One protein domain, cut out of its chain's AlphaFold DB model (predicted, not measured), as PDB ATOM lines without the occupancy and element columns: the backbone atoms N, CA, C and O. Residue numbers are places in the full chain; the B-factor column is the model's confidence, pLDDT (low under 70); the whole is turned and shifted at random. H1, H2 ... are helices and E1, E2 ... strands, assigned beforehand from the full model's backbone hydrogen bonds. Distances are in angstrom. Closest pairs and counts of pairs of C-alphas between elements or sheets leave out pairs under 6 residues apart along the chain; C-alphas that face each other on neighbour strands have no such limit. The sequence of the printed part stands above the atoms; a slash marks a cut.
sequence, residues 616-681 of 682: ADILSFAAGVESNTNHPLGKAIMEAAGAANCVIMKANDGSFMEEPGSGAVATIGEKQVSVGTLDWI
ATOM      1  N   ALA A 616      36.900 -50.242 -10.769       84.69
ATOM      2  CA  ALA A 616      35.771 -49.687 -10.029       84.69
ATOM      3  C   ALA A 616      35.319 -50.576  -8.859       84.69
ATOM      4  O   ALA A 616      34.953 -50.052  -7.808       84.69
ATOM      5  N   ASP A 617      35.379 -51.903  -9.010       86.50
ATOM      6  CA  ASP A 617      34.994 -52.834  -7.947       86.50
ATOM      7  C   ASP A 617      36.016 -52.787  -6.809       86.50
ATOM      8  O   ASP A 617      35.646 -52.644  -5.647       86.50
ATOM      9  N   ILE A 618      37.311 -52.829  -7.142       89.19
ATOM     10  CA  ILE A 618      38.402 -52.741  -6.157       89.19
ATOM     11  C   ILE A 618      38.291 -51.440  -5.362       89.19
ATOM     12  O   ILE A 618      38.360 -51.450  -4.134       89.19
ATOM     13  N   LEU A 619      38.083 -50.327  -6.064       90.69
ATOM     14  CA  LEU A 619      37.965 -49.009  -5.456       90.69
ATOM     15  C   LEU A 619      36.715 -48.899  -4.571       90.69
ATOM     16  O   LEU A 619      36.780 -48.321  -3.492       90.69
ATOM     17  N   SER A 620      35.598 -49.497  -4.995       90.00
ATOM     18  CA  SER A 620      34.347 -49.562  -4.231       90.00
ATOM     19  C   SER A 620      34.492 -50.357  -2.927       90.00
ATOM     20  O   SER A 620      34.074 -49.877  -1.870       90.00
ATOM     21  N   PHE A 621      35.120 -51.538  -2.975       90.38
ATOM     22  CA  PHE A 621      35.374 -52.352  -1.781       90.38
ATOM     23  C   PHE A 621      36.382 -51.681  -0.843       90.38
ATOM     24  O   PHE A 621      36.141 -51.626   0.361       90.38
ATOM     25  N   ALA A 622      37.468 -51.118  -1.381       91.12
ATOM     26  CA  ALA A 622      38.461 -50.404  -0.581       91.12
ATOM     27  C   ALA A 622      37.854 -49.174   0.113       91.12
ATOM     28  O   ALA A 622      38.036 -48.997   1.314       91.12
ATOM     29  N   ALA A 623      37.060 -48.372  -0.606       90.94
ATOM     30  CA  ALA A 623      36.327 -47.244  -0.030       90.94
ATOM     31  C   ALA A 623      35.339 -47.691   1.059       90.94
ATOM     32  O   ALA A 623      35.187 -47.023   2.076       90.94
ATOM     33  N   GLY A 624      34.698 -48.847   0.886       90.81
ATOM     34  CA  GLY A 624      33.816 -49.423   1.897       90.81
ATOM     35  C   GLY A 624      34.499 -49.677   3.239       90.81
ATOM     36  O   GLY A 624      33.963 -49.293   4.280       90.81
ATOM     37  N   VAL A 625      35.698 -50.264   3.217       90.81
ATOM     38  CA  VAL A 625      36.517 -50.484   4.423       90.81
ATOM     39  C   VAL A 625      36.972 -49.144   5.002       90.81
ATOM     40  O   VAL A 625      36.738 -48.860   6.175       90.81
ATOM     41  N   GLU A 626      37.555 -48.295   4.158       90.62
ATOM     42  CA  GLU A 626      38.187 -47.028   4.548       90.62
ATOM     43  C   GLU A 626      37.185 -45.946   4.991       90.62
ATOM     44  O   GLU A 626      37.568 -44.950   5.603       90.62
ATOM     45  N   SER A 627      35.886 -46.141   4.749       86.31
ATOM     46  CA  SER A 627      34.829 -45.223   5.196       86.31
ATOM     47  C   SER A 627      34.743 -45.058   6.720       86.31
ATOM     48  O   SER A 627      34.162 -44.078   7.190       86.31
ATOM     49  N   ASN A 628      35.334 -45.980   7.488       83.81
ATOM     50  CA  ASN A 628      35.321 -45.975   8.953       83.81
ATOM     51  C   ASN A 628      36.617 -45.440   9.591       83.81
ATOM     52  O   ASN A 628      36.719 -45.443  10.818       83.81
ATOM     53  N   THR A 629      37.594 -44.969   8.806       79.69
ATOM     54  CA  THR A 629      38.854 -44.417   9.331       79.69
ATOM     55  C   THR A 629      39.090 -42.974   8.890       79.69
ATOM     56  O   THR A 629      38.589 -42.503   7.869       79.69
ATOM     57  N   ASN A 630      39.884 -42.249   9.677       76.62
ATOM     58  CA  ASN A 630      40.314 -40.886   9.370       76.62
ATOM     59  C   ASN A 630      41.695 -40.825   8.703       76.62
ATOM     60  O   ASN A 630      42.215 -39.725   8.484       76.62
ATOM     61  N   HIS A 631      42.275 -41.978   8.355       81.38
ATOM     62  CA  HIS A 631      43.599 -42.066   7.757       81.38
ATOM     63  C   HIS A 631      43.686 -41.305   6.409       81.38
ATOM     64  O   HIS A 631      42.778 -41.420   5.578       81.38
ATOM     65  N   PRO A 632      44.772 -40.552   6.125       83.44
ATOM     66  CA  PRO A 632      44.908 -39.788   4.879       83.44
ATOM     67  C   PRO A 632      44.821 -40.637   3.606       83.44
ATOM     68  O   PRO A 632      44.249 -40.187   2.614       83.44
ATOM     69  N   LEU A 633      45.334 -41.875   3.630       87.06
ATOM     70  CA  LEU A 633      45.176 -42.807   2.503       87.06
ATOM     71  C   LEU A 633      43.719 -43.246   2.322       87.06
ATOM     72  O   LEU A 633      43.242 -43.274   1.190       87.06
ATOM     73  N   GLY A 634      42.993 -43.506   3.412       87.75
ATOM     74  CA  GLY A 634      41.574 -43.851   3.364       87.75
ATOM     75  C   GLY A 634      40.729 -42.734   2.762       87.75
ATOM     76  O   GLY A 634      39.927 -42.962   1.856       87.75
ATOM     77  N   LYS A 635      41.004 -41.483   3.157       86.44
ATOM     78  CA  LYS A 635      40.392 -40.296   2.536       86.44
ATOM     79  C   LYS A 635      40.705 -40.199   1.043       86.44
ATOM     80  O   LYS A 635      39.800 -39.920   0.261       86.44
ATOM     81  N   ALA A 636      41.946 -40.467   0.634       90.12
ATOM     82  CA  ALA A 636      42.323 -40.469  -0.779       90.12
ATOM     83  C   ALA A 636      41.581 -41.553  -1.584       90.12
ATOM     84  O   ALA A 636      41.175 -41.302  -2.721       90.12
ATOM     85  N   ILE A 637      41.365 -42.736  -0.998       92.06
ATOM     86  CA  ILE A 637      40.587 -43.831  -1.601       92.06
ATOM     87  C   ILE A 637      39.110 -43.438  -1.729       92.06
ATOM     88  O   ILE A 637      38.523 -43.607  -2.798       92.06
ATOM     89  N   MET A 638      38.525 -42.852  -0.682       89.88
ATOM     90  CA  MET A 638      37.144 -42.357  -0.686       89.88
ATOM     91  C   MET A 638      36.922 -41.251  -1.729       89.88
ATOM     92  O   MET A 638      35.939 -41.293  -2.473       89.88
ATOM     93  N   GLU A 639      37.843 -40.284  -1.832       89.44
ATOM     94  CA  GLU A 639      37.797 -39.232  -2.857       89.44
ATOM     95  C   GLU A 639      37.894 -39.822  -4.272       89.44
ATOM     96  O   GLU A 639      37.126 -39.436  -5.156       89.44
ATOM     97  N   ALA A 640      38.792 -40.790  -4.488       90.38
ATOM     98  CA  ALA A 640      38.936 -41.463  -5.776       90.38
ATOM     99  C   ALA A 640      37.675 -42.260  -6.155       90.38
ATOM    100  O   ALA A 640      37.226 -42.178  -7.301       90.38
ATOM    101  N   ALA A 641      37.067 -42.978  -5.204       89.62
ATOM    102  CA  ALA A 641      35.815 -43.711  -5.413       89.62
ATOM    103  C   ALA A 641      34.658 -42.777  -5.786       89.62
ATOM    104  O   ALA A 641      33.897 -43.069  -6.713       89.62
ATOM    105  N   GLY A 642      34.564 -41.625  -5.114       86.69
ATOM    106  CA  GLY A 642      33.595 -40.580  -5.443       86.69
ATOM    107  C   GLY A 642      33.819 -39.984  -6.835       86.69
ATOM    108  O   GLY A 642      32.870 -39.856  -7.607       86.69
ATOM    109  N   ALA A 643      35.068 -39.677  -7.200       87.25
ATOM    110  CA  ALA A 643      35.413 -39.131  -8.516       87.25
ATOM    111  C   ALA A 643      35.124 -40.113  -9.667       87.25
ATOM    112  O   ALA A 643      34.733 -39.695 -10.757       87.25
ATOM    113  N   ALA A 644      35.275 -41.416  -9.417       85.56
ATOM    114  CA  ALA A 644      34.933 -42.480 -10.356       85.56
ATOM    115  C   ALA A 644      33.425 -42.825 -10.384       85.56
ATOM    116  O   ALA A 644      33.021 -43.701 -11.148       85.56
ATOM    117  N   ASN A 645      32.586 -42.139  -9.589       85.06
ATOM    118  CA  ASN A 645      31.156 -42.427  -9.400       85.06
ATOM    119  C   ASN A 645      30.874 -43.893  -9.014       85.06
ATOM    120  O   ASN A 645      29.869 -44.478  -9.427       85.06
ATOM    121  N   CYS A 646      31.758 -44.504  -8.226       85.06
ATOM    122  CA  CYS A 646      31.556 -45.861  -7.740       85.06
ATOM    123  C   CYS A 646      30.471 -45.888  -6.654       85.06
ATOM    124  O   CYS A 646      30.393 -45.005  -5.799       85.06
ATOM    125  N   VAL A 647      29.652 -46.943  -6.643       84.31
ATOM    126  CA  VAL A 647      28.750 -47.211  -5.516       84.31
ATOM    127  C   VAL A 647      29.611 -47.683  -4.350       84.31
ATOM    128  O   VAL A 647      30.200 -48.755  -4.433       84.31
ATOM    129  N   ILE A 648      29.720 -46.891  -3.284       82.25
ATOM    130  CA  ILE A 648      30.497 -47.266  -2.094       82.25
ATOM    131  C   ILE A 648      29.733 -48.361  -1.346       82.25
ATOM    132  O   ILE A 648      28.625 -48.131  -0.851       82.25
ATOM    133  N   MET A 649      30.314 -49.557  -1.277       82.75
ATOM    134  CA  MET A 649      29.718 -50.680  -0.557       82.75
ATOM    135  C   MET A 649      29.946 -50.493   0.942       82.75
ATOM    136  O   MET A 649      31.078 -50.316   1.375       82.75
ATOM    137  N   LYS A 650      28.889 -50.510   1.753       85.25
ATOM    138  CA  LYS A 650      29.032 -50.310   3.202       85.25
ATOM    139  C   LYS A 650      29.611 -51.552   3.877       85.25
ATOM    140  O   LYS A 650      29.194 -52.669   3.577       85.25
ATOM    141  N   ALA A 651      30.525 -51.333   4.817       87.62
ATOM    142  CA  ALA A 651      30.932 -52.355   5.771       87.62
ATOM    143  C   ALA A 651      29.757 -52.739   6.685       87.62
ATOM    144  O   ALA A 651      28.936 -51.893   7.041       87.62
ATOM    145  N   ASN A 652      29.694 -54.011   7.069       87.00
ATOM    146  CA  ASN A 652      28.732 -54.512   8.039       87.00
ATOM    147  C   ASN A 652      29.057 -53.932   9.422       87.00
ATOM    148  O   ASN A 652      30.227 -53.885   9.824       87.00
ATOM    149  N   ASP A 653      28.024 -53.535  10.162       82.38
ATOM    150  CA  ASP A 653      28.179 -52.915  11.477       82.38
ATOM    151  C   ASP A 653      28.973 -53.820  12.435       82.38
ATOM    152  O   ASP A 653      28.716 -55.018  12.552       82.38
ATOM    153  N   GLY A 654      29.975 -53.244  13.105       82.25
ATOM    154  CA  GLY A 654      30.837 -53.954  14.059       82.25
ATOM    155  C   GLY A 654      31.892 -54.884  13.443       82.25
ATOM    156  O   GLY A 654      32.644 -55.501  14.191       82.25
ATOM    157  N   SER A 655      31.981 -54.987  12.110       86.88
ATOM    158  CA  SER A 655      32.987 -55.832  11.438       86.88
ATOM    159  C   SER A 655      34.325 -55.137  11.163       86.88
ATOM    160  O   SER A 655      35.288 -55.801  10.788       86.88
ATOM    161  N   PHE A 656      34.382 -53.812  11.314       88.38
ATOM    162  CA  PHE A 656      35.576 -53.021  11.031       88.38
ATOM    163  C   PHE A 656      36.625 -53.178  12.136       88.38
ATOM    164  O   PHE A 656      36.338 -52.945  13.311       88.38
ATOM    165  N   MET A 657      37.853 -53.511  11.745       86.62
ATOM    166  CA  MET A 657      39.034 -53.465  12.599       86.62
ATOM    167  C   MET A 657      40.182 -52.765  11.880       86.62
ATOM    168  O   MET A 657      40.415 -52.999  10.697       86.62
ATOM    169  N   GLU A 658      40.928 -51.943  12.608       86.81
ATOM    170  CA  GLU A 658      42.116 -51.254  12.108       86.81
ATOM    171  C   GLU A 658      43.322 -51.604  12.984       86.81
ATOM    172  O   GLU A 658      43.246 -51.546  14.213       86.81
ATOM    173  N   GLU A 659      44.445 -51.936  12.350       86.00
ATOM    174  CA  GLU A 659      45.738 -52.074  12.999       86.00
ATOM    175  C   GLU A 659      46.674 -50.921  12.579       86.00
ATOM    176  O   GLU A 659      47.149 -50.884  11.436       86.00
ATOM    177  N   PRO A 660      46.990 -49.981  13.496       80.31
ATOM    178  CA  PRO A 660      47.822 -48.823  13.182       80.31
ATOM    179  C   PRO A 660      49.209 -49.215  12.660       80.31
ATOM    180  O   PRO A 660      49.968 -49.885  13.358       80.31
ATOM    181  N   GLY A 661      49.569 -48.741  11.467       79.38
ATOM    182  CA  GLY A 661      50.837 -49.074  10.800       79.38
ATOM    183  C   GLY A 661      50.787 -50.318   9.905       79.38
ATOM    184  O   GLY A 661      51.763 -50.575   9.203       79.38
ATOM    185  N   SER A 662      49.662 -51.040   9.880       85.25
ATOM    186  CA  SER A 662      49.445 -52.203   9.011       85.25
ATOM    187  C   SER A 662      48.312 -51.944   8.014       85.25
ATOM    188  O   SER A 662      48.560 -51.833   6.814       85.25
ATOM    189  N   GLY A 663      47.073 -51.791   8.486       88.75
ATOM    190  CA  GLY A 663      45.907 -51.648   7.615       88.75
ATOM    191  C   GLY A 663      44.571 -51.759   8.343       88.75
ATOM    192  O   GLY A 663      44.516 -51.799   9.568       88.75
ATOM    193  N   ALA A 664      43.489 -51.825   7.576       90.25
ATOM    194  CA  ALA A 664      42.126 -52.027   8.034       90.25
ATOM    195  C   ALA A 664      41.490 -53.255   7.370       90.25
ATOM    196  O   ALA A 664      41.859 -53.663   6.267       90.25
ATOM    197  N   VAL A 665      40.519 -53.856   8.046       92.00
ATOM    198  CA  VAL A 665      39.720 -54.976   7.551       92.00
ATOM    199  C   VAL A 665      38.259 -54.752   7.911       92.00
ATOM    200  O   VAL A 665      37.947 -54.290   9.006       92.00
ATOM    201  N   ALA A 666      37.351 -55.075   6.997       92.25
ATOM    202  CA  ALA A 666      35.923 -55.105   7.287       92.25
ATOM    203  C   ALA A 666      35.204 -56.153   6.439       92.25
ATOM    204  O   ALA A 666      35.682 -56.561   5.377       92.25
ATOM    205  N   THR A 667      34.024 -56.565   6.889       90.69
ATOM    206  CA  THR A 667      33.152 -57.446   6.112       90.69
ATOM    207  C   THR A 667      32.190 -56.594   5.293       90.69
ATOM    208  O   THR A 667      31.428 -55.816   5.857       90.69
ATOM    209  N   ILE A 668      32.205 -56.738   3.968       87.75
ATOM    210  CA  ILE A 668      31.311 -56.037   3.039       87.75
ATOM    211  C   ILE A 668      30.431 -57.081   2.345       87.75
ATOM    212  O   ILE A 668      30.905 -57.874   1.525       87.75
ATOM    213  N   GLY A 669      29.139 -57.104   2.684       85.19
ATOM    214  CA  GLY A 669      28.243 -58.186   2.272       85.19
ATOM    215  C   GLY A 669      28.674 -59.509   2.912       85.19
ATOM    216  O   GLY A 669      28.683 -59.621   4.135       85.19
ATOM    217  N   GLU A 670      29.060 -60.490   2.092       84.69
ATOM    218  CA  GLU A 670      29.594 -61.794   2.534       84.69
ATOM    219  C   GLU A 670      31.126 -61.903   2.402       84.69
ATOM    220  O   GLU A 670      31.705 -62.949   2.688       84.69
ATOM    221  N   LYS A 671      31.802 -60.842   1.941       86.44
ATOM    222  CA  LYS A 671      33.244 -60.859   1.659       86.44
ATOM    223  C   LYS A 671      34.015 -60.137   2.756       86.44
ATOM    224  O   LYS A 671      33.650 -59.028   3.137       86.44
ATOM    225  N   GLN A 672      35.110 -60.733   3.211       89.75
ATOM    226  CA  GLN A 672      36.090 -60.047   4.047       89.75
ATOM    227  C   GLN A 672      37.057 -59.273   3.145       89.75
ATOM    228  O   GLN A 672      37.616 -59.843   2.208       89.75
ATOM    229  N   VAL A 673      37.213 -57.976   3.396       91.12
ATOM    230  CA  VAL A 673      38.052 -57.080   2.596       91.12
ATOM    231  C   VAL A 673      39.101 -56.453   3.505       91.12
ATOM    232  O   VAL A 673      38.749 -55.794   4.481       91.12
ATOM    233  N   SER A 674      40.371 -56.642   3.156       91.56
ATOM    234  CA  SER A 674      41.522 -56.059   3.851       91.56
ATOM    235  C   SER A 674      42.194 -55.009   2.965       91.56
ATOM    236  O   SER A 674      42.432 -55.250   1.782       91.56
ATOM    237  N   VAL A 675      42.517 -53.852   3.540       91.75
ATOM    238  CA  VAL A 675      43.235 -52.743   2.896       91.75
ATOM    239  C   VAL A 675      44.423 -52.387   3.783       91.75
ATOM    240  O   VAL A 675      44.244 -52.142   4.967       91.75
ATOM    241  N   GLY A 676      45.647 -52.382   3.264       91.12
ATOM    242  CA  GLY A 676      46.830 -52.141   4.092       91.12
ATOM    243  C   GLY A 676      48.148 -52.331   3.358       91.12
ATOM    244  O   GLY A 676      48.199 -52.332   2.126       91.12
ATOM    245  N   THR A 677      49.224 -52.478   4.125       89.75
ATOM    246  CA  THR A 677      50.550 -52.843   3.622       89.75
ATOM    247  C   THR A 677      50.535 -54.227   2.972       89.75
ATOM    248  O   THR A 677      49.638 -55.036   3.201       89.75
ATOM    249  N   LEU A 678      51.545 -54.517   2.150       85.25
ATOM    250  CA  LEU A 678      51.682 -55.837   1.526       85.25
ATOM    251  C   LEU A 678      51.725 -56.954   2.576       85.25
ATOM    252  O   LEU A 678      50.998 -57.925   2.419       85.25
ATOM    253  N   ASP A 679      52.474 -56.751   3.663       85.25
ATOM    254  CA  ASP A 679      52.598 -57.709   4.768       85.25
ATOM    255  C   ASP A 679      51.280 -57.928   5.536       85.25
ATOM    256  O   ASP A 679      51.096 -58.965   6.159       85.25
ATOM    257  N   TRP A 680      50.362 -56.952   5.517       86.31
ATOM    258  CA  TRP A 680      49.030 -57.071   6.126       86.31
ATOM    259  C   TRP A 680      48.055 -57.877   5.258       86.31
ATOM    260  O   TRP A 680      47.121 -58.494   5.768       86.31
ATOM    261  N   ILE A 681      48.232 -57.811   3.937       84.56
ATOM    262  CA  ILE A 681      47.342 -58.441   2.954       84.56
ATOM    263  C   ILE A 681      47.818 -59.861   2.595       84.56
ATOM    264  O   ILE A 681      47.001 -60.678   2.166       84.56
TER     265      ILE A 681
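Overview. This is residues 616 to 681 of the 682 residues of the protein "Copper-transporting ATPase PAA1 chloroplastic" of Zea mays (UniProt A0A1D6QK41). A small antiparallel sheet of three strands has a helical hairpin, H1 and H2, on one side: H1 crosses one face of the sheet, and H2 folds back beside H1 and only grazes the sheet. The short H3 is on the opposite face, beside the strands. The printed part has 66 residues, with three named helices and three named strands in the order H1 H2 E1 E2 E3 H3; the sheet's order is E1 - E2 - E3, and the class is mixed. The whole is compact, with a radius of gyration of the C-alphas of 10.8 A, and spans 28 by 25 by 19 A.

Along the chain. H1, residues 616 to 626, begins with C-alpha 616 at (35.771, -49.687, -10.029) and is 15.0 A long. H2, residues 632 to 643, measures 16.4 A. E1 is residues 657 to 659. E2, residues 663 to 668, measures 15.9 A, and E3, residues 671 to 676, 16.3 A. H3, residues 678 to 681, ends with C-alpha 681 at (47.342, -58.441, 2.954).

Arrangement. The strands form a meander, each the antiparallel neighbour of the one before. N 657 and O 665 are 2.8 A apart between E1 and E2, and N 664 and O 675 2.7 A between E2 and E3, both within hydrogen-bond range. H1 is on the sheet at a height of 8.3 A, across the strands, at 74 degrees to E3 on the local plane. The closest C-alphas of H1 and E2, Val 625 and Ala 666, are 5.5 A apart. H1 and H2 touch, closest at the C-alphas of Glu 626 and Gly 634, 4.8 A, with a steep tilt of 40 degrees, opposite ways. H3 is apart from H1 and H2. In H1 and H2 every O i to N i+4 pair is within hydrogen-bond range; H3 is too short for one.

Size, cuts and confidence. The C-alphas farthest apart, Asn 645 and Asp 679, are 29.9 A apart. The printed part has no cut. The link from H2 to E1, residues 644 to 656, is long. Mean pLDDT of the printed part is 87.1, and no printed residue is under 70.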